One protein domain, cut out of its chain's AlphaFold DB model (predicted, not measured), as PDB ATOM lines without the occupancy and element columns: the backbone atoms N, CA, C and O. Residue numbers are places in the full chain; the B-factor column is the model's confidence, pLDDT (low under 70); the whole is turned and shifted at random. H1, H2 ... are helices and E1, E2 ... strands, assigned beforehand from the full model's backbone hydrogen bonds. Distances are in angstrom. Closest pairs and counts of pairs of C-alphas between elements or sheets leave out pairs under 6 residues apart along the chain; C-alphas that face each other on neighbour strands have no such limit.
ATOM      1  N   HIS A  10      36.552 -34.487 -40.482       90.44
ATOM      2  CA  HIS A  10      36.069 -34.314 -41.843       90.44
ATOM      3  C   HIS A  10      35.564 -35.667 -42.350       90.44
ATOM      4  O   HIS A  10      36.203 -36.690 -42.108       90.44
ATOM      5  N   ILE A  11      34.399 -35.683 -42.999       92.56
ATOM      6  CA  ILE A  11      33.758 -36.918 -43.456       92.56
ATOM      7  C   ILE A  11      33.362 -36.760 -44.907       92.56
ATOM      8  O   ILE A  11      32.733 -35.770 -45.272       92.56
ATOM      9  N   ILE A  12      33.702 -37.774 -45.690       94.12
ATOM     10  CA  ILE A  12      33.283 -37.925 -47.078       94.12
ATOM     11  C   ILE A  12      32.568 -39.264 -47.188       94.12
ATOM     12  O   ILE A  12      32.981 -40.244 -46.558       94.12
ATOM     13  N   THR A  13      31.506 -39.323 -47.988       94.31
ATOM     14  CA  THR A  13      30.869 -40.596 -48.323       94.31
ATOM     15  C   THR A  13      30.704 -40.782 -49.817       94.31
ATOM     16  O   THR A  13      30.683 -39.823 -50.583       94.31
ATOM     17  N   SER A  14      30.656 -42.044 -50.230       92.88
ATOM     18  CA  SER A  14      30.468 -42.443 -51.624       92.88
ATOM     19  C   SER A  14      29.896 -43.855 -51.687       92.88
ATOM     20  O   SER A  14      29.999 -44.614 -50.718       92.88
ATOM     21  N   ARG A  15      29.343 -44.235 -52.838       91.38
ATOM     22  CA  ARG A  15      29.086 -45.638 -53.180       91.38
ATOM     23  C   ARG A  15      30.162 -46.121 -54.141       91.38
ATOM     24  O   ARG A  15      30.505 -45.427 -55.094       91.38
ATOM     25  N   GLY A  16      30.691 -47.310 -53.897       89.62
ATOM     26  CA  GLY A  16      31.680 -47.914 -54.782       89.62
ATOM     27  C   GLY A  16      32.193 -49.238 -54.249       89.62
ATOM     28  O   GLY A  16      31.636 -49.801 -53.312       89.62
ATOM     29  N   GLY A  17      33.269 -49.745 -54.836       88.69
ATOM     30  CA  GLY A  17      33.874 -50.996 -54.401       88.69
ATOM     31  C   GLY A  17      35.387 -50.913 -54.393       88.69
ATOM     32  O   GLY A  17      35.978 -49.886 -54.062       88.69
ATOM     33  N   LYS A  18      36.009 -52.016 -54.803       86.50
ATOM     34  CA  LYS A  18      37.461 -52.191 -54.898       86.50
ATOM     35  C   LYS A  18      38.192 -51.012 -55.548       86.50
ATOM     36  O   LYS A  18      39.248 -50.603 -55.082       86.50
ATOM     37  N   ASN A  19      37.609 -50.443 -56.603       84.56
ATOM     38  CA  ASN A  19      38.150 -49.307 -57.351       84.56
ATOM     39  C   ASN A  19      38.390 -48.054 -56.492       84.56
ATOM     40  O   ASN A  19      39.307 -47.297 -56.784       84.56
ATOM     41  N   LEU A  20      37.608 -47.857 -55.428       87.50
ATOM     42  CA  LEU A  20      37.773 -46.726 -54.516       87.50
ATOM     43  C   LEU A  20      38.692 -47.031 -53.321       87.50
ATOM     44  O   LEU A  20      39.019 -46.113 -52.578       87.50
ATOM     45  N   ILE A  21      39.106 -48.287 -53.109       85.94
ATOM     46  CA  ILE A  21      39.738 -48.726 -51.850       85.94
ATOM     47  C   ILE A  21      41.139 -49.320 -52.057       85.94
ATOM     48  O   ILE A  21      42.051 -49.013 -51.292       85.94
ATOM     49  N   ASP A  22      41.342 -50.155 -53.077       83.44
ATOM     50  CA  ASP A  22      42.555 -50.983 -53.189       83.44
ATOM     51  C   ASP A  22      43.842 -50.190 -53.476       83.44
ATOM     52  O   ASP A  22      44.935 -50.645 -53.136       83.44
ATOM     53  N   ASN A  23      43.716 -48.991 -54.049       80.62
ATOM     54  CA  ASN A  23      44.826 -48.065 -54.308       80.62
ATOM     55  C   ASN A  23      44.464 -46.641 -53.871       80.62
ATOM     56  O   ASN A  23      44.658 -45.676 -54.612       80.62
ATOM     57  N   LEU A  24      43.873 -46.517 -52.689       90.75
ATOM     58  CA  LEU A  24      43.608 -45.214 -52.101       90.75
ATOM     59  C   LEU A  24      44.932 -44.556 -51.706       90.75
ATOM     60  O   LEU A  24      45.813 -45.220 -51.169       90.75
ATOM     61  N   SER A  25      45.088 -43.264 -51.956       92.12
ATOM     62  CA  SER A  25      46.281 -42.507 -51.594       92.12
ATOM     63  C   SER A  25      45.897 -41.248 -50.839       92.12
ATOM     64  O   SER A  25      44.896 -40.601 -51.148       92.12
ATOM     65  N   ILE A  26      46.709 -40.906 -49.846       93.12
ATOM     66  CA  ILE A  26      46.660 -39.611 -49.176       93.12
ATOM     67  C   ILE A  26      47.817 -38.791 -49.706       93.12
ATOM     68  O   ILE A  26      48.958 -39.243 -49.668       93.12
ATOM     69  N   ILE A  27      47.516 -37.607 -50.223       92.19
ATOM     70  CA  ILE A  27      48.523 -36.668 -50.707       92.19
ATOM     71  C   ILE A  27      48.603 -35.543 -49.690       92.19
ATOM     72  O   ILE A  27      47.584 -34.933 -49.362       92.19
ATOM     73  N   ILE A  28      49.798 -35.292 -49.174       90.44
ATOM     74  CA  ILE A  28      50.062 -34.182 -48.262       90.44
ATOM     75  C   ILE A  28      51.114 -33.312 -48.928       90.44
ATOM     76  O   ILE A  28      52.254 -33.734 -49.110       90.44
ATOM     77  N   ASP A  29      50.708 -32.108 -49.309       88.81
ATOM     78  CA  ASP A  29      51.498 -31.191 -50.124       88.81
ATOM     79  C   ASP A  29      51.944 -31.844 -51.450       88.81
ATOM     80  O   ASP A  29      51.139 -31.933 -52.376       88.81
ATOM     81  N   GLU A  30      53.191 -32.310 -51.550       87.88
ATOM     82  CA  GLU A  30      53.731 -32.998 -52.739       87.88
ATOM     83  C   GLU A  30      54.015 -34.492 -52.492       87.88
ATOM     84  O   GLU A  30      54.365 -35.220 -53.423       87.88
ATOM     85  N   GLU A  31      53.863 -34.971 -51.253       90.62
ATOM     86  CA  GLU A  31      54.144 -36.359 -50.891       90.62
ATOM     87  C   GLU A  31      52.904 -37.245 -51.011       90.62
ATOM     88  O   GLU A  31      51.804 -36.868 -50.608       90.62
ATOM     89  N   VAL A  32      53.098 -38.453 -51.549       91.62
ATOM     90  CA  VAL A  32      52.030 -39.425 -51.808       91.62
ATOM     91  C   VAL A  32      52.199 -40.641 -50.901       91.62
ATOM     92  O   VAL A  32      53.187 -41.371 -50.996       91.62
ATOM     93  N   TYR A  33      51.191 -40.904 -50.076       91.56
ATOM     94  CA  TYR A  33      51.124 -42.050 -49.174       91.56
ATOM     95  C   TYR A  33      50.070 -43.038 -49.668       91.56
ATOM     96  O   TYR A  33      48.866 -42.825 -49.510       91.56
ATOM     97  N   VAL A  34      50.524 -44.133 -50.277       89.38
ATOM     98  CA  VAL A  34      49.636 -45.151 -50.851       89.38
ATOM     99  C   VAL A  34      49.149 -46.108 -49.763       89.38
ATOM    100  O   VAL A  34      49.934 -46.790 -49.102       89.38
ATOM    101  N   LEU A  35      47.833 -46.209 -49.617       87.25
ATOM    102  CA  LEU A  35      47.137 -47.158 -48.757       87.25
ATOM    103  C   LEU A  35      46.885 -48.446 -49.551       87.25
ATOM    104  O   LEU A  35      45.764 -48.738 -49.959       87.25
ATOM    105  N   THR A  36      47.944 -49.212 -49.827       71.31
ATOM    106  CA  THR A  36      47.806 -50.476 -50.565       71.31
ATOM    107  C   THR A  36      47.121 -51.520 -49.692       71.31
ATOM    108  O   THR A  36      47.766 -52.252 -48.936       71.31
ATOM    109  N   SER A  37      45.803 -51.619 -49.823       70.00
ATOM    110  CA  SER A  37      45.020 -52.650 -49.163       70.00
ATOM    111  C   SER A  37      44.688 -53.743 -50.181       70.00
ATOM    112  O   SER A  37      44.064 -53.501 -51.207       70.00
ATOM    113  N   LYS A  38      45.144 -54.978 -49.936       67.06
ATOM    114  CA  LYS A  38      44.703 -56.148 -50.718       67.06
ATOM    115  C   LYS A  38      43.403 -56.672 -50.124       67.06
ATOM    116  O   LYS A  38      43.361 -57.784 -49.597       67.06
ATOM    117  N   THR A  39      42.377 -55.832 -50.114       66.75
ATOM    118  CA  THR A  39      41.084 -56.222 -49.560       66.75
ATOM    119  C   THR A  39      40.307 -57.024 -50.602       66.75
ATOM    120  O   THR A  39      40.185 -56.622 -51.754       66.75
ATOM    121  N   ASN A  40      39.779 -58.194 -50.225       69.31
ATOM    122  CA  ASN A  40      38.909 -58.990 -51.101       69.31
ATOM    123  C   ASN A  40      37.485 -58.401 -51.106       69.31
ATOM    124  O   ASN A  40      36.528 -59.047 -50.680       69.31
ATOM    125  N   LEU A  41      37.357 -57.138 -51.518       78.81
ATOM    126  CA  LEU A  41      36.077 -56.450 -51.662       78.81
ATOM    127  C   LEU A  41      35.542 -56.696 -53.073       78.81
ATOM    128  O   LEU A  41      36.037 -56.138 -54.049       78.81
ATOM    129  N   GLU A  42      34.540 -57.562 -53.185       75.12
ATOM    130  CA  GLU A  42      33.983 -57.999 -54.476       75.12
ATOM    131  C   GLU A  42      32.619 -57.366 -54.792       75.12
ATOM    132  O   GLU A  42      32.065 -57.574 -55.868       75.12
ATOM    133  N   SER A  43      32.059 -56.597 -53.856       81.81
ATOM    134  CA  SER A  43      30.725 -55.993 -53.965       81.81
ATOM    135  C   SER A  43      30.774 -54.465 -54.094       81.81
ATOM    136  O   SER A  43      31.839 -53.846 -54.087       81.81
ATOM    137  N   GLN A  44      29.597 -53.856 -54.229       89.12
ATOM    138  CA  GLN A  44      29.396 -52.428 -53.984       89.12
ATOM    139  C   GLN A  44      29.135 -52.205 -52.488       89.12
ATOM    140  O   GLN A  44      28.478 -53.021 -51.840       89.12
ATOM    141  N   TYR A  45      29.628 -51.092 -51.959       92.19
ATOM    142  CA  TYR A  45      29.581 -50.715 -50.551       92.19
ATOM    143  C   TYR A  45      29.179 -49.250 -50.414       92.19
ATOM    144  O   TYR A  45      29.478 -48.421 -51.276       92.19
ATOM    145  N   ASN A  46      28.565 -48.925 -49.281       93.88
ATOM    146  CA  ASN A  46      28.520 -47.553 -48.794       93.88
ATOM    147  C   ASN A  46      29.850 -47.268 -48.091       93.88
ATOM    148  O   ASN A  46      30.158 -47.888 -47.072       93.88
ATOM    149  N   ILE A  47      30.661 -46.369 -48.638       94.25
ATOM    150  CA  ILE A  47      32.003 -46.087 -48.128       94.25
ATOM    151  C   ILE A  47      31.983 -44.768 -47.364       94.25
ATOM    152  O   ILE A  47      31.557 -43.740 -47.892       94.25
ATOM    153  N   LYS A  48      32.476 -44.802 -46.127       95.44
ATOM    154  CA  LYS A  48      32.658 -43.643 -45.256       95.44
ATOM    155  C   LYS A  48      34.146 -43.396 -45.024       95.44
ATOM    156  O   LYS A  48      34.806 -44.211 -44.386       95.44
ATOM    157  N   TYR A  49      34.656 -42.262 -45.485       95.12
ATOM    158  CA  TYR A  49      36.008 -41.796 -45.184       95.12
ATOM    159  C   TYR A  49      35.937 -40.821 -44.016       95.12
ATOM    160  O   TYR A  49      35.228 -39.817 -44.087       95.12
ATOM    161  N   ILE A  50      36.637 -41.124 -42.930       94.31
ATOM    162  CA  ILE A  50      36.716 -40.291 -41.734       94.31
ATOM    163  C   ILE A  50      38.153 -39.812 -41.605       94.31
ATOM    164  O   ILE A  50      39.064 -40.625 -41.496       94.31
ATOM    165  N   PHE A  51      38.336 -38.503 -41.537       92.19
ATOM    166  CA  PHE A  51      39.612 -37.883 -41.214       92.19
ATOM    167  C   PHE A  51      39.459 -37.178 -39.882       92.19
ATOM    168  O   PHE A  51      38.583 -36.323 -39.738       92.19
ATOM    169  N   ASN A  52      40.281 -37.523 -38.903       89.00
ATOM    170  CA  ASN A  52      40.212 -36.934 -37.572       89.00
ATOM    171  C   ASN A  52      41.598 -36.564 -37.061       89.00
ATOM    172  O   ASN A  52      42.568 -37.274 -37.298       89.00
ATOM    173  N   ILE A  53      41.671 -35.467 -36.311       85.50
ATOM    174  CA  ILE A  53      42.847 -35.145 -35.503       85.50
ATOM    175  C   ILE A  53      42.618 -35.727 -34.104       85.50
ATOM    176  O   ILE A  53      41.650 -35.369 -33.430       85.50
ATOM    177  N   GLU A  54      43.490 -36.640 -33.684       77.75
ATOM    178  CA  GLU A  54      43.529 -37.194 -32.332       77.75
ATOM    179  C   GLU A  54      44.094 -36.144 -31.367       77.75
ATOM    180  O   GLU A  54      45.305 -35.946 -31.272       77.75
ATOM    181  N   GLU A  55      43.193 -35.468 -30.659       69.38
ATOM    182  CA  GLU A  55      43.497 -34.528 -29.574       69.38
ATOM    183  C   GLU A  55      42.772 -34.961 -28.288       69.38
ATOM    184  O   GLU A  55      41.994 -35.918 -28.279       69.38
ATOM    185  N   SER A  56      42.963 -34.223 -27.192       59.62
ATOM    186  CA  SER A  56      42.400 -34.508 -25.858       59.62
ATOM    187  C   SER A  56      40.890 -34.788 -25.783       59.62
ATOM    188  O   SER A  56      40.445 -35.363 -24.792       59.62
ATOM    189  N   ASP A  57      40.107 -34.385 -26.787       62.62
ATOM    190  CA  ASP A  57      38.643 -34.527 -26.809       62.62
ATOM    191  C   ASP A  57      38.176 -35.981 -27.019       62.62
ATOM    192  O   ASP A  57      37.009 -36.286 -26.779       62.62
ATOM    193  N   GLY A  58      39.083 -36.882 -27.416       73.69
ATOM    194  CA  GLY A  58      38.880 -38.329 -27.425       73.69
ATOM    195  C   GLY A  58      38.883 -38.983 -28.811       73.69
ATOM    196  O   GLY A  58      38.599 -38.350 -29.825       73.69
ATOM    197  N   ASN A  59      39.182 -40.284 -28.839       83.94
ATOM    198  CA  ASN A  59      39.297 -41.090 -30.057       83.94
ATOM    199  C   ASN A  59      38.088 -42.009 -30.253       83.94
ATOM    200  O   ASN A  59      37.580 -42.602 -29.297       83.94
ATOM    201  N   PHE A  60      37.655 -42.184 -31.504       89.19
ATOM    202  CA  PHE A  60      36.614 -43.156 -31.828       89.19
ATOM    203  C   PHE A  60      37.103 -44.589 -31.554       89.19
ATOM    204  O   PHE A  60      38.215 -44.937 -31.955       89.19
ATOM    205  N   PRO A  61      36.302 -45.442 -30.895       92.19
ATOM    206  CA  PRO A  61      36.670 -46.838 -30.702       92.19
ATOM    207  C   PRO A  61      36.577 -47.619 -32.021       92.19
ATOM    208  O   PRO A  61      35.549 -47.578 -32.689       92.19
ATOM    209  N   ASP A  62      37.587 -48.426 -32.355       94.38
ATOM    210  CA  ASP A  62      37.564 -49.293 -33.552       94.38
ATOM    211  C   ASP A  62      36.283 -50.165 -33.624       94.38
ATOM    212  O   ASP A  62      35.765 -50.438 -34.706       94.38
ATOM    213  N   SER A  63      35.702 -50.541 -32.473       93.88
ATOM    214  CA  SER A  63      34.501 -51.388 -32.391       93.88
ATOM    215  C   SER A  63      33.240 -50.785 -33.021       93.88
ATOM    216  O   SER A  63      32.290 -51.521 -33.267       93.88
ATOM    217  N   ILE A  64      33.189 -49.471 -33.275       95.38
ATOM    218  CA  ILE A  64      32.049 -48.858 -33.978       95.38
ATOM    219  C   ILE A  64      32.209 -48.874 -35.501       95.38
ATOM    220  O   ILE A  64      31.306 -48.420 -36.196       95.38
ATOM    221  N   PHE A  65      33.302 -49.408 -36.049       95.69
ATOM    222  CA  PHE A  65      33.539 -49.435 -37.498       95.69
ATOM    223  C   PHE A  65      33.447 -50.830 -38.125       95.69
ATOM    224  O   PHE A  65      33.348 -50.920 -39.342       95.69
ATOM    225  N   GLY A  66      33.394 -51.890 -37.314       94.12
ATOM    226  CA  GLY A  66      33.249 -53.271 -37.782       94.12
ATOM    227  C   GLY A  66      34.558 -54.060 -37.709       94.12
ATOM    228  O   GLY A  66      35.407 -53.809 -36.853       94.12
ATOM    229  N   GLU A  67      34.714 -55.040 -38.595       94.25
ATOM    230  CA  GLU A  67      35.907 -55.882 -38.691       94.25
ATOM    231  C   GLU A  67      37.053 -55.104 -39.347       94.25
ATOM    232  O   GLU A  67      36.912 -54.608 -40.465       94.25
ATOM    233  N   LYS A  68      38.204 -54.996 -38.674       94.88
ATOM    234  CA  LYS A  68      39.382 -54.324 -39.236       94.88
ATOM    235  C   LYS A  68      40.040 -55.203 -40.299       94.88
ATOM    236  O   LYS A  68      40.549 -56.273 -39.980       94.88
ATOM    237  N   LEU A  69      40.077 -54.717 -41.537       92.69
ATOM    238  CA  LEU A  69      40.688 -55.395 -42.682       92.69
ATOM    239  C   LEU A  69      42.134 -54.957 -42.935       92.69
ATOM    240  O   LEU A  69      42.935 -55.733 -43.451       92.69
ATOM    241  N   PHE A  70      42.458 -53.707 -42.612       92.44
ATOM    242  CA  PHE A  70      43.753 -53.104 -42.916       92.44
ATOM    243  C   PHE A  70      44.122 -52.049 -41.871       92.44
ATOM    244  O   PHE A  70      43.243 -51.398 -41.302       92.44
ATOM    245  N   ASP A  71      45.422 -51.901 -41.623       93.06
ATOM    246  CA  ASP A  71      46.002 -50.953 -40.673       93.06
ATOM    247  C   ASP A  71      47.433 -50.622 -41.120       93.06
ATOM    248  O   ASP A  71      48.238 -51.531 -41.343       93.06
ATOM    249  N   VAL A  72      47.740 -49.338 -41.271       92.19
ATOM    250  CA  VAL A  72      49.076 -48.843 -41.610       92.19
ATOM    251  C   VAL A  72      49.345 -47.537 -40.873       92.19
ATOM    252  O   VAL A  72      48.453 -46.706 -40.706       92.19
ATOM    253  N   ASN A  73      50.591 -47.349 -40.450       91.56
ATOM    254  CA  ASN A  73      51.048 -46.133 -39.793       91.56
ATOM    255  C   ASN A  73      52.120 -45.445 -40.641       91.56
ATOM    256  O   ASN A  73      53.040 -46.108 -41.118       91.56
ATOM    257  N   PHE A  74      52.009 -44.127 -40.781       89.69
ATOM    258  CA  PHE A  74      52.993 -43.267 -41.425       89.69
ATOM    259  C   PHE A  74      53.545 -42.288 -40.390       89.69
ATOM    260  O   PHE A  74      52.793 -41.548 -39.751       89.69
ATOM    261  N   GLU A  75      54.860 -42.324 -40.201       86.06
ATOM    262  CA  GLU A  75      55.586 -41.535 -39.204       86.06
ATOM    263  C   GLU A  75      56.361 -40.388 -39.868       86.06
ATOM    264  O   GLU A  75      56.447 -40.316 -41.091       86.06
ATOM    265  N   ASP A  76      56.903 -39.490 -39.041       79.00
ATOM    266  CA  ASP A  76      57.806 -38.404 -39.450       79.00
ATOM    267  C   ASP A  76      57.237 -37.404 -40.477       79.00
ATOM    268  O   ASP A  76      57.959 -36.881 -41.325       79.00
ATOM    269  N   LEU A  77      55.944 -37.073 -40.371       81.25
ATOM    270  CA  LEU A  77      55.286 -36.112 -41.261       81.25
ATOM    271  C   LEU A  77      55.357 -34.690 -40.696       81.25
ATOM    272  O   LEU A  77      55.112 -34.435 -39.508       81.25
ATOM    273  N   ILE A  78      55.597 -33.725 -41.580       76.31
ATOM    274  CA  ILE A  78      55.544 -32.300 -41.251       76.31
ATOM    275  C   ILE A  78      54.254 -31.725 -41.830       76.31
ATOM    276  O   ILE A  78      54.221 -31.269 -42.965       76.31
ATOM    277  N   ILE A  79      53.189 -31.731 -41.026       80.44
ATOM    278  CA  ILE A  79      51.895 -31.146 -41.398       80.44
ATOM    279  C   ILE A  79      51.707 -29.841 -40.632       80.44
ATOM    280  O   ILE A  79      51.782 -29.795 -39.399       80.44
ATOM    281  N   ASN A  80      51.446 -28.758 -41.358       77.06
ATOM    282  CA  ASN A  80      51.142 -27.465 -40.763       77.06
ATOM    283  C   ASN A  80      49.767 -26.942 -41.215       77.06
ATOM    284  O   ASN A  80      49.012 -27.630 -41.891       77.06
ATOM    285  N   LYS A  81      49.393 -25.735 -40.773       76.81
ATOM    286  CA  LYS A  81      48.081 -25.133 -41.082       76.81
ATOM    287  C   LYS A  81      47.869 -24.822 -42.563       76.81
ATOM    288  O   LYS A  81      46.729 -24.651 -42.977       76.81
ATOM    289  N   GLU A  82      48.953 -24.670 -43.309       82.94
ATOM    290  CA  GLU A  82      48.960 -24.355 -44.735       82.94
ATOM    291  C   GLU A  82      49.067 -25.618 -45.594       82.94
ATOM    292  O   GLU A  82      48.811 -25.540 -46.795       82.94
ATOM    293  N   SER A  83      49.400 -26.764 -44.982       85.94
ATOM    294  CA  SER A  83      49.511 -28.035 -45.687       85.94
ATOM    295  C   SER A  83      48.189 -28.411 -46.345       85.94
ATOM    296  O   SER A  83      47.120 -28.370 -45.724       85.94
ATOM    297  N   LYS A  84      48.269 -28.802 -47.615       88.88
ATOM    298  CA  LYS A  84      47.130 -29.301 -48.383       88.88
ATOM    299  C   LYS A  84      47.055 -30.805 -48.233       88.88
ATOM    300  O   LYS A  84      48.036 -31.496 -48.482       88.88
ATOM    301  N   ILE A  85      45.887 -31.304 -47.849       90.62
ATOM    302  CA  ILE A  85      45.640 -32.737 -47.722       90.62
ATOM    303  C   ILE A  85      44.569 -33.119 -48.730       90.62
ATOM    304  O   ILE A  85      43.480 -32.548 -48.721       90.62
ATOM    305  N   LEU A  86      44.880 -34.095 -49.571       92.50
ATOM    306  CA  LEU A  86      43.967 -34.666 -50.550       92.50
ATOM    307  C   LEU A  86      43.820 -36.160 -50.291       92.50
ATOM    308  O   LEU A  86      44.769 -36.835 -49.886       92.50
ATOM    309  N   ILE A  87      42.635 -36.675 -50.577       92.94
ATOM    310  CA  ILE A  87      42.418 -38.106 -50.775       92.94
ATOM    311  C   ILE A  87      42.173 -38.355 -52.254       92.94
ATOM    312  O   ILE A  87      41.388 -37.641 -52.876       92.94
ATOM    313  N   GLU A  88      42.835 -39.367 -52.802       91.69
ATOM    314  CA  GLU A  88      42.693 -39.759 -54.197       91.69
ATOM    315  C   GLU A  88      42.566 -41.279 -54.320       91.69
ATOM    316  O   GLU A  88      43.294 -42.032 -53.674       91.69
ATOM    317  N   SER A  89      41.627 -41.740 -55.142       87.62
ATOM    318  CA  SER A  89      41.503 -43.152 -55.524       87.62
ATOM    319  C   SER A  89      42.020 -43.390 -56.941       87.62
ATOM    320  O   SER A  89      42.179 -42.456 -57.726       87.62
ATOM    321  N   PHE A  90      42.247 -44.661 -57.281       74.62
ATOM    322  CA  PHE A  90      42.640 -45.069 -58.629       74.62
ATOM    323  C   PHE A  90      41.669 -44.525 -59.690       74.62
ATOM    324  O   PHE A  90      40.457 -44.496 -59.474       74.62
ATOM    325  N   ASP A  91      42.203 -44.101 -60.836       74.88
ATOM    326  CA  ASP A  91      41.455 -43.474 -61.937       74.88
ATOM    327  C   ASP A  91      40.694 -42.178 -61.565       74.88
ATOM    328  O   ASP A  91      39.788 -41.764 -62.288       74.88
ATOM    329  N   ASN A  92      41.060 -41.513 -60.459       71.19
ATOM    330  CA  ASN A  92      40.504 -40.229 -59.998       71.19
ATOM    331  C   ASN A  92      38.977 -40.248 -59.801       71.19
ATOM    332  O   ASN A  92      38.287 -39.244 -59.989       71.19
ATOM    333  N   LEU A  93      38.425 -41.404 -59.421       81.25
ATOM    334  CA  LEU A  93      36.988 -41.569 -59.168       81.25
ATOM    335  C   LEU A  93      36.526 -40.870 -57.876       81.25
ATOM    336  O   LEU A  93      35.359 -40.496 -57.738       81.25
ATOM    337  N   LEU A  94      37.467 -40.674 -56.956       85.94
ATOM    338  CA  LEU A  94      37.381 -39.865 -55.748       85.94
ATOM    339  C   LEU A  94      38.646 -39.012 -55.691       85.94
ATOM    340  O   LEU A  94      39.735 -39.581 -55.627       85.94
ATOM    341  N   THR A  95      38.473 -37.693 -55.680       89.25
ATOM    342  CA  THR A  95      39.526 -36.704 -55.434       89.25
ATOM    343  C   THR A  95      38.899 -35.572 -54.629       89.25
ATOM    344  O   THR A  95      38.033 -34.870 -55.148       89.25
ATOM    345  N   GLU A  96      39.284 -35.415 -53.365       90.69
ATOM    346  CA  GLU A  96      38.646 -34.453 -52.453       90.69
ATOM    347  C   GLU A  96      39.665 -33.728 -51.563       90.69
ATOM    348  O   GLU A  96      40.603 -34.337 -51.042       90.69
ATOM    349  N   ASP A  97      39.436 -32.424 -51.360       89.81
ATOM    350  CA  ASP A  97      40.200 -31.570 -50.444       89.81
ATOM    351  C   ASP A  97      39.786 -31.804 -48.989       89.81
ATOM    352  O   ASP A  97      38.671 -31.479 -48.564       89.81
ATOM    353  N   ILE A  98      40.728 -32.274 -48.174       87.31
ATOM    354  CA  ILE A  98      40.496 -32.555 -46.762       87.31
ATOM    355  C   ILE A  98      40.764 -31.305 -45.934       87.31
ATOM    356  O   ILE A  98      41.889 -30.836 -45.777       87.31
ATOM    357  N   ARG A  99      39.695 -30.769 -45.345       80.88
ATOM    358  CA  ARG A  99      39.761 -29.559 -44.517       80.88
ATOM    359  C   ARG A  99      39.841 -29.919 -43.041       80.88
ATOM    360  O   ARG A  99      38.811 -30.113 -42.394       80.88
ATOM    361  N   LEU A 100      41.062 -29.948 -42.520       80.00
ATOM    362  CA  LEU A 100      41.366 -30.125 -41.101       80.00
ATOM    363  C   LEU A 100      42.191 -28.945 -40.574       80.00
ATOM    364  O   LEU A 100      43.012 -28.378 -41.291       80.00
ATOM    365  N   ASN A 101      41.964 -28.552 -39.318       76.31
ATOM    366  CA  ASN A 101      42.691 -27.440 -38.698       76.31
ATOM    367  C   ASN A 101      43.800 -27.957 -37.771       76.31
ATOM    368  O   ASN A 101      43.541 -28.264 -36.609       76.31
ATOM    369  N   PHE A 102      45.028 -28.036 -38.281       74.44
ATOM    370  CA  PHE A 102      46.185 -28.501 -37.513       74.44
ATOM    371  C   PHE A 102      46.782 -27.404 -36.626       74.44
ATOM    372  O   PHE A 102      46.700 -26.212 -36.914       74.44
ATOM    373  N   SER A 103      47.454 -27.790 -35.540       64.31
ATOM    374  CA  SER A 103      48.139 -26.837 -34.656       64.31
ATOM    375  C   SER A 103      49.588 -26.513 -35.071       64.31
ATOM    376  O   SER A 103      50.178 -25.610 -34.479       64.31
ATOM    377  N   GLY A 104      50.131 -27.159 -36.119       58.44
ATOM    378  CA  GLY A 104      51.450 -26.863 -36.708       58.44
ATOM    379  C   GLY A 104      52.634 -27.565 -36.032       58.44
ATOM    380  O   GLY A 104      53.565 -26.900 -35.585       58.44
ATOM    381  N   LYS A 105      52.595 -28.896 -35.913       65.44
ATOM    382  CA  LYS A 105      53.592 -29.713 -35.195       65.44
ATOM    383  C   LYS A 105      53.885 -31.012 -35.958       65.44
ATOM    384  O   LYS A 105      53.085 -31.421 -36.793       65.44
ATOM    385  N   GLU A 106      54.997 -31.673 -35.624       60.06
ATOM    386  CA  GLU A 106      55.299 -33.034 -36.097       60.06
ATOM    387  C   GLU A 106      54.112 -33.966 -35.853       60.06
ATOM    388  O   GLU A 106      53.615 -34.092 -34.721       60.06
ATOM    389  N   THR A 107      53.658 -34.578 -36.938       73.31
ATOM    390  CA  THR A 107      52.431 -35.356 -37.001       73.31
ATOM    391  C   THR A 107      52.763 -36.734 -37.564       73.31
ATOM    392  O   THR A 107      53.626 -36.884 -38.419       73.31
ATOM    393  N   CYS A 108      52.087 -37.761 -37.079       84.25
ATOM    394  CA  CYS A 108      51.975 -39.043 -37.760       84.25
ATOM    395  C   CYS A 108      50.511 -39.243 -38.148       84.25
ATOM    396  O   CYS A 108      49.625 -38.606 -37.567       84.25
ATOM    397  N   PHE A 109      50.230 -40.111 -39.115       89.06
ATOM    398  CA  PHE A 109      48.860 -40.573 -39.303       89.06
ATOM    399  C   PHE A 109      48.784 -42.084 -39.419       89.06
ATOM    400  O   PHE A 109      49.650 -42.746 -39.989       89.06
ATOM    401  N   THR A 110      47.700 -42.623 -38.882       90.94
ATOM    402  CA  THR A 110      47.332 -44.025 -39.017       90.94
ATOM    403  C   THR A 110      46.113 -44.113 -39.921       90.94
ATOM    404  O   THR A 110      45.131 -43.402 -39.706       90.94
ATOM    405  N   ALA A 111      46.163 -44.995 -40.913       93.25
ATOM    406  CA  ALA A 111      45.034 -45.309 -41.775       93.25
ATOM    407  C   ALA A 111      44.554 -46.737 -41.504       93.25
ATOM    408  O   ALA A 111      45.335 -47.688 -41.530       93.25
ATOM    409  N   LYS A 112      43.254 -46.893 -41.261       94.44
ATOM    410  CA  LYS A 112      42.598 -48.179 -41.015       94.44
ATOM    411  C   LYS A 112      41.403 -48.346 -41.937       94.44
ATOM    412  O   LYS A 112      40.677 -47.387 -42.183       94.44
ATOM    413  N   ILE A 113      41.163 -49.570 -42.393       94.81
ATOM    414  CA  ILE A 113      39.977 -49.910 -43.189       94.81
ATOM    415  C   ILE A 113      39.185 -50.970 -42.441       94.81
ATOM    416  O   ILE A 113      39.741 -51.980 -42.005       94.81
ATOM    417  N   PHE A 114      37.885 -50.737 -42.317       95.44
ATOM    418  CA  PHE A 114      36.946 -51.619 -41.646       95.44
ATOM    419  C   PHE A 114      35.815 -52.019 -42.583       95.44
ATOM    420  O   PHE A 114      35.356 -51.205 -43.384       95.44
ATOM    421  N   LEU A 115      35.342 -53.251 -42.434       94.31
ATOM    422  CA  LEU A 115      34.148 -53.762 -43.088       94.31
ATOM    423  C   LEU A 115      33.078 -54.057 -42.041       94.31
ATOM    424  O   LEU A 115      33.296 -54.799 -41.085       94.31
ATOM    425  N   ASP A 116      31.904 -53.491 -42.261       93.81
ATOM    426  CA  ASP A 116      30.776 -53.550 -41.353       93.81
ATOM    427  C   ASP A 116      29.608 -54.246 -42.050       93.81
ATOM    428  O   ASP A 116      29.186 -53.873 -43.153       93.81
ATOM    429  N   LYS A 117      29.113 -55.307 -41.415       91.62
ATOM    430  CA  LYS A 117      28.057 -56.170 -41.949       91.62
ATOM    431  C   LYS A 117      26.897 -56.191 -40.968       91.62
ATOM    432  O   LYS A 117      27.114 -56.276 -39.762       91.62
ATOM    433  N   ALA A 118      25.681 -56.137 -41.503       91.25
ATOM    434  CA  ALA A 118      24.484 -56.371 -40.713       91.25
ATOM    435  C   ALA A 118      24.554 -57.756 -40.058       91.25
ATOM    436  O   ALA A 118      24.982 -58.720 -40.700       91.25
ATOM    437  N   VAL A 119      24.129 -57.843 -38.798       86.69
ATOM    438  CA  VAL A 119      24.059 -59.118 -38.069       86.69
ATOM    439  C   VAL A 119      23.097 -60.078 -38.769       86.69
ATOM    440  O   VAL A 119      23.437 -61.239 -38.991       86.69
ATOM    441  N   ASN A 120      21.930 -59.578 -39.175       83.38
ATOM    442  CA  ASN A 120      20.924 -60.321 -39.912       83.38
ATOM    443  C   ASN A 120      20.769 -59.758 -41.327       83.38
ATOM    444  O   ASN A 120      20.782 -58.547 -41.558       83.38
ATOM    445  N   ASN A 121      20.576 -60.657 -42.291       73.25
ATOM    446  CA  ASN A 121      20.282 -60.296 -43.670       73.25
ATOM    447  C   ASN A 121      18.909 -60.849 -44.060       73.25
ATOM    448  O   ASN A 121      18.731 -62.062 -44.161       73.25
ATOM    449  N   TYR A 122      17.942 -59.960 -44.270       77.75
ATOM    450  CA  TYR A 122      16.581 -60.330 -44.655       77.75
ATOM    451  C   TYR A 122      16.453 -60.375 -46.176       77.75
ATOM    452  O   TYR A 122      17.053 -59.562 -46.873       77.75
ATOM    453  N   GLU A 123      15.616 -61.268 -46.701       77.44
ATOM    454  CA  GLU A 123      15.396 -61.402 -48.153       77.44
ATOM    455  C   GLU A 123      14.968 -60.081 -48.808       77.44
ATOM    456  O   GLU A 123      15.440 -59.742 -49.890       77.44
ATOM    457  N   VAL A 124      14.150 -59.280 -48.112       76.69
ATOM    458  CA  VAL A 124      13.715 -57.954 -48.582       76.69
ATOM    459  C   VAL A 124      14.881 -56.982 -48.815       76.69
ATOM    460  O   VAL A 124      14.750 -56.056 -49.606       76.69
ATOM    461  N   LEU A 125      16.028 -57.193 -48.163       82.06
ATOM    462  CA  LEU A 125      17.223 -56.367 -48.345       82.06
ATOM    463  C   LEU A 125      18.035 -56.778 -49.577       82.06
ATOM    464  O   LEU A 125      18.757 -55.954 -50.127       82.06
ATOM    465  N   GLN A 126      17.906 -58.027 -50.037       76.75
ATOM    466  CA  GLN A 126      18.670 -58.548 -51.178       76.75
ATOM    467  C   GLN A 126      18.201 -57.979 -52.520       76.75
ATOM    468  O   GLN A 126      18.941 -58.016 -53.499       76.75
ATOM    469  N   VAL A 127      16.973 -57.457 -52.572       80.62
ATOM    470  CA  VAL A 127      16.378 -56.862 -53.778       80.62
ATOM    471  C   VAL A 127      16.569 -55.346 -53.855       80.62
ATOM    472  O   VAL A 127      16.115 -54.721 -54.813       80.62
ATOM    473  N   LEU A 128      17.211 -54.737 -52.852       81.81
ATOM    474  CA  LEU A 128      17.431 -53.297 -52.841       81.81
ATOM    475  C   LEU A 128      18.485 -52.910 -53.888       81.81
ATOM    476  O   LEU A 128      19.543 -53.534 -53.953       81.81
ATOM    477  N   PRO A 129      18.252 -51.844 -54.675       81.50
ATOM    478  CA  PRO A 129      19.198 -51.381 -55.690       81.50
ATOM    479  C   PRO A 129      20.386 -50.605 -55.089       81.50
ATOM    480  O   PRO A 129      21.122 -49.945 -55.819       81.50
ATOM    481  N   VAL A 130      20.558 -50.643 -53.766       84.56
ATOM    482  CA  VAL A 130      21.575 -49.899 -53.018       84.56
ATOM    483  C   VAL A 130      22.423 -50.854 -52.174       84.56
ATOM    484  O   VAL A 130      21.906 -51.865 -51.692       84.56
ATOM    485  N   PRO A 131      23.719 -50.557 -51.965       87.81
ATOM    486  CA  PRO A 131      24.567 -51.368 -51.100       87.81
ATOM    487  C   PRO A 131      24.023 -51.452 -49.671       87.81
ATOM    488  O   PRO A 131      23.537 -50.466 -49.133       87.81
ATOM    489  N   ILE A 132      24.162 -52.614 -49.031       87.88
ATOM    490  CA  ILE A 132      23.736 -52.836 -47.632       87.88
ATOM    491  C   ILE A 132      24.913 -53.027 -46.666       87.88
ATOM    492  O   ILE A 132      24.734 -53.055 -45.451       87.88
ATOM    493  N   GLN A 133      26.126 -53.172 -47.201       90.44
ATOM    494  CA  GLN A 133      27.363 -53.281 -46.431       90.44
ATOM    495  C   GLN A 133      28.081 -51.935 -46.411       90.44
ATOM    496  O   GLN A 133      28.004 -51.161 -47.371       90.44
ATOM    497  N   MET A 134      28.792 -51.667 -45.316       93.31
ATOM    498  CA  MET A 134      29.524 -50.419 -45.134       93.31
ATOM    499  C   MET A 134      31.020 -50.685 -45.027       93.31
ATOM    500  O   MET A 134      31.450 -51.594 -44.321       93.31
ATOM    501  N   VAL A 135      31.813 -49.857 -45.698       94.81
ATOM    502  CA  VAL A 135      33.258 -49.781 -45.479       94.81
ATOM    503  C   VAL A 135      33.563 -48.457 -44.803       94.81
ATOM    504  O   VAL A 135      33.083 -47.411 -45.236       94.81
ATOM    505  N   THR A 136      34.372 -48.484 -43.749       95.88
ATOM    506  CA  THR A 136      34.910 -47.263 -43.144       95.88
ATOM    507  C   THR A 136      36.411 -47.194 -43.370       95.88
ATOM    508  O   THR A 136      37.131 -48.096 -42.956       95.88
ATOM    509  N   VAL A 137      36.881 -46.105 -43.971       95.06
ATOM    510  CA  VAL A 137      38.299 -45.742 -44.023       95.06
ATOM    511  C   VAL A 137      38.531 -44.659 -42.975       95.06
ATOM    512  O   VAL A 137      38.019 -43.551 -43.105       95.06
ATOM    513  N   LEU A 138      39.255 -44.984 -41.908       94.75
ATOM    514  CA  LEU A 138      39.583 -44.068 -40.819       94.75
ATOM    515  C   LEU A 138      41.031 -43.606 -40.960       94.75
ATOM    516  O   LEU A 138      41.935 -44.435 -40.957       94.75
ATOM    517  N   ILE A 139      41.243 -42.297 -41.038       93.38
ATOM    518  CA  ILE A 139      42.554 -41.657 -41.123       93.38
ATOM    519  C   ILE A 139      42.700 -40.731 -39.915       93.38
ATOM    520  O   ILE A 139      42.165 -39.621 -39.878       93.38
ATOM    521  N   SER A 140      43.425 -41.228 -38.917       90.38
ATOM    522  CA  SER A 140      43.709 -40.537 -37.662       90.38
ATOM    523  C   SER A 140      45.053 -39.827 -37.755       90.38
ATOM    524  O   SER A 140      46.086 -40.487 -37.821       90.38
ATOM    525  N   PHE A 141      45.058 -38.501 -37.686       88.00
ATOM    526  CA  PHE A 141      46.268 -37.697 -37.526       88.00
ATOM    527  C   PHE A 141      46.566 -37.503 -36.048       88.00
ATOM    528  O   PHE A 141      45.692 -37.095 -35.287       88.00
ATOM    529  N   LYS A 142      47.807 -37.729 -35.631       82.44
ATOM    530  CA  LYS A 142      48.230 -37.581 -34.243       82.44
ATOM    531  C   LYS A 142      49.466 -36.707 -34.150       82.44
ATOM    532  O   LYS A 142      50.446 -36.904 -34.859       82.44
ATOM    533  N   THR A 143      49.446 -35.782 -33.199       76.25
ATOM    534  CA  THR A 143      50.613 -34.952 -32.903       76.25
ATOM    535  C   THR A 143      51.555 -35.679 -31.938       76.25
ATOM    536  O   THR A 143      51.114 -36.176 -30.899       76.25
ATOM    537  N   ASN A 144      52.866 -35.671 -32.201       64.88
ATOM    538  CA  ASN A 144      53.883 -36.388 -31.402       64.88
ATOM    539  C   ASN A 144      53.968 -35.982 -29.908       64.88
ATOM    540  O   ASN A 144      54.663 -36.631 -29.130       64.88
ATOM    541  N   LYS A 145      53.279 -34.916 -29.474       57.38
ATOM    542  CA  LYS A 145      53.412 -34.317 -28.129       57.38
ATOM    543  C   LYS A 145      52.194 -34.453 -27.208       57.38
ATOM    544  O   LYS A 145      52.177 -33.796 -26.170       57.38
ATOM    545  N   GLU A 146      51.198 -35.274 -27.530       58.44
ATOM    546  CA  GLU A 146      49.978 -35.361 -26.712       58.44
ATOM    547  C   GLU A 146      49.827 -36.698 -25.975       58.44
ATOM    548  O   GLU A 146      50.158 -37.773 -26.485       58.44
ATOM    549  N   ALA A 147      49.340 -36.613 -24.730       57.72
ATOM    550  CA  ALA A 147      48.888 -37.767 -23.962       57.72
ATOM    551  C   ALA A 147      47.828 -38.524 -24.776       57.72
ATOM    552  O   ALA A 147      47.044 -37.897 -25.486       57.72
ATOM    553  N   LYS A 148      47.800 -39.863 -24.685       66.75
ATOM    554  CA  LYS A 148      46.776 -40.666 -25.373       66.75
ATOM    555  C   LYS A 148      45.394 -40.107 -25.028       66.75
ATOM    556  O   LYS A 148      45.009 -40.127 -23.859       66.75
ATOM    557  N   ALA A 149      44.687 -39.616 -26.041       71.50
ATOM    558  CA  ALA A 149      43.320 -39.156 -25.893       71.50
ATOM    559  C   ALA A 149      42.451 -40.295 -25.327       71.50
ATOM    560  O   ALA A 149      42.689 -41.468 -25.651       71.50
ATOM    561  N   PRO A 150      41.469 -39.992 -24.464       81.56
ATOM    562  CA  PRO A 150      40.561 -41.011 -23.958       81.56
ATOM    563  C   PRO A 150      39.770 -41.633 -25.114       81.56
ATOM    564  O   PRO A 150      39.404 -40.957 -26.070       81.56
TER     565      PRO A 150
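AT A GLANCE: This is residues 10 to 150 of the 325 residues of an uncharacterized protein of Flavobacterium sp. MEB061 (UniProt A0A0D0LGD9). Two sheets lie face to face as a sandwich, a longer, curled one of E1, E4, E9, E8 and E5 and a smaller one of E3, E2, E6 and E7, their strands at only 18 degrees to each other. Residues 122 to 129, with H2, stick out beyond one end, and the long link of residues 55 to 66 folds back past the larger sheet's other face. The printed part has 141 residues, with two named helices and nine named strands in the order E1 H1 E2 E3 E4 E5 E6 E7 E8 H2 E9; the class is mostly strand. The larger sheet is mixed, the smaller antiparallel. The whole is compact, with a radius of gyration of the C-alphas of 15.9 A and spans of 51 by 36 by 23 A.

IN THESE COORDINATES: E1, residues 10 to 16, begins at C-alpha 10 at (36.069, -34.314, -41.843) and is 19.3 A long. H1 is residues 18 to 21, E2 residues 23 to 28 and E3 residues 31 to 36. E4, residues 45 to 54, measures 26.6 A. E5, residues 67 to 79, measures 29.6 A and bends by 85 degrees at residue 76. E6 is residues 85 to 88 and E7 residues 95 to 98. E8, residues 105 to 116, measures 33.6 A. H2 is residues 123 to 126. E9, residues 134 to 143, measures 28.9 A and ends at C-alpha 143 at (50.613, -34.952, -32.903).

HOW THE PARTS SIT: In the twisted larger sheet, E1 is an edge strand, antiparallel to E4, with N 12 and O 49 3.0 A apart. E4 and E9 are parallel, with N 50 and O 137 at 2.8 A. E9 and E8 are antiparallel, with N 138 and O 112 at 2.8 A, and so are E8 and E5, with N 111 and O 72 at 2.9 A. In the other sheet, E2 and E3 form a hairpin, with N 33 and O 26 at 2.8 A. E2 and E6 are antiparallel, with N 27 and O 86 at 2.9 A. E6 and E7 form a hairpin, with N 98 and O 85 at 2.8 A. The closest C-alphas of E1 and E7, those of His 10 and Ile 98, are 6.8 A apart. H1 only grazes both sheets with residues 18 to 21. H2 is on neither sheet. Both helices are too short for an O i to N i+4 pair.

THE WHOLE: The C-alphas farthest apart, those of Lys 105 and Glu 123, are 51.3 A apart. The printed part has no cut. The link from E4 to E5 is long, with 12 residues. The pLDDT is under 70 at residues 38 to 40, 55 to 57, 103 to 106 and 144 to 148.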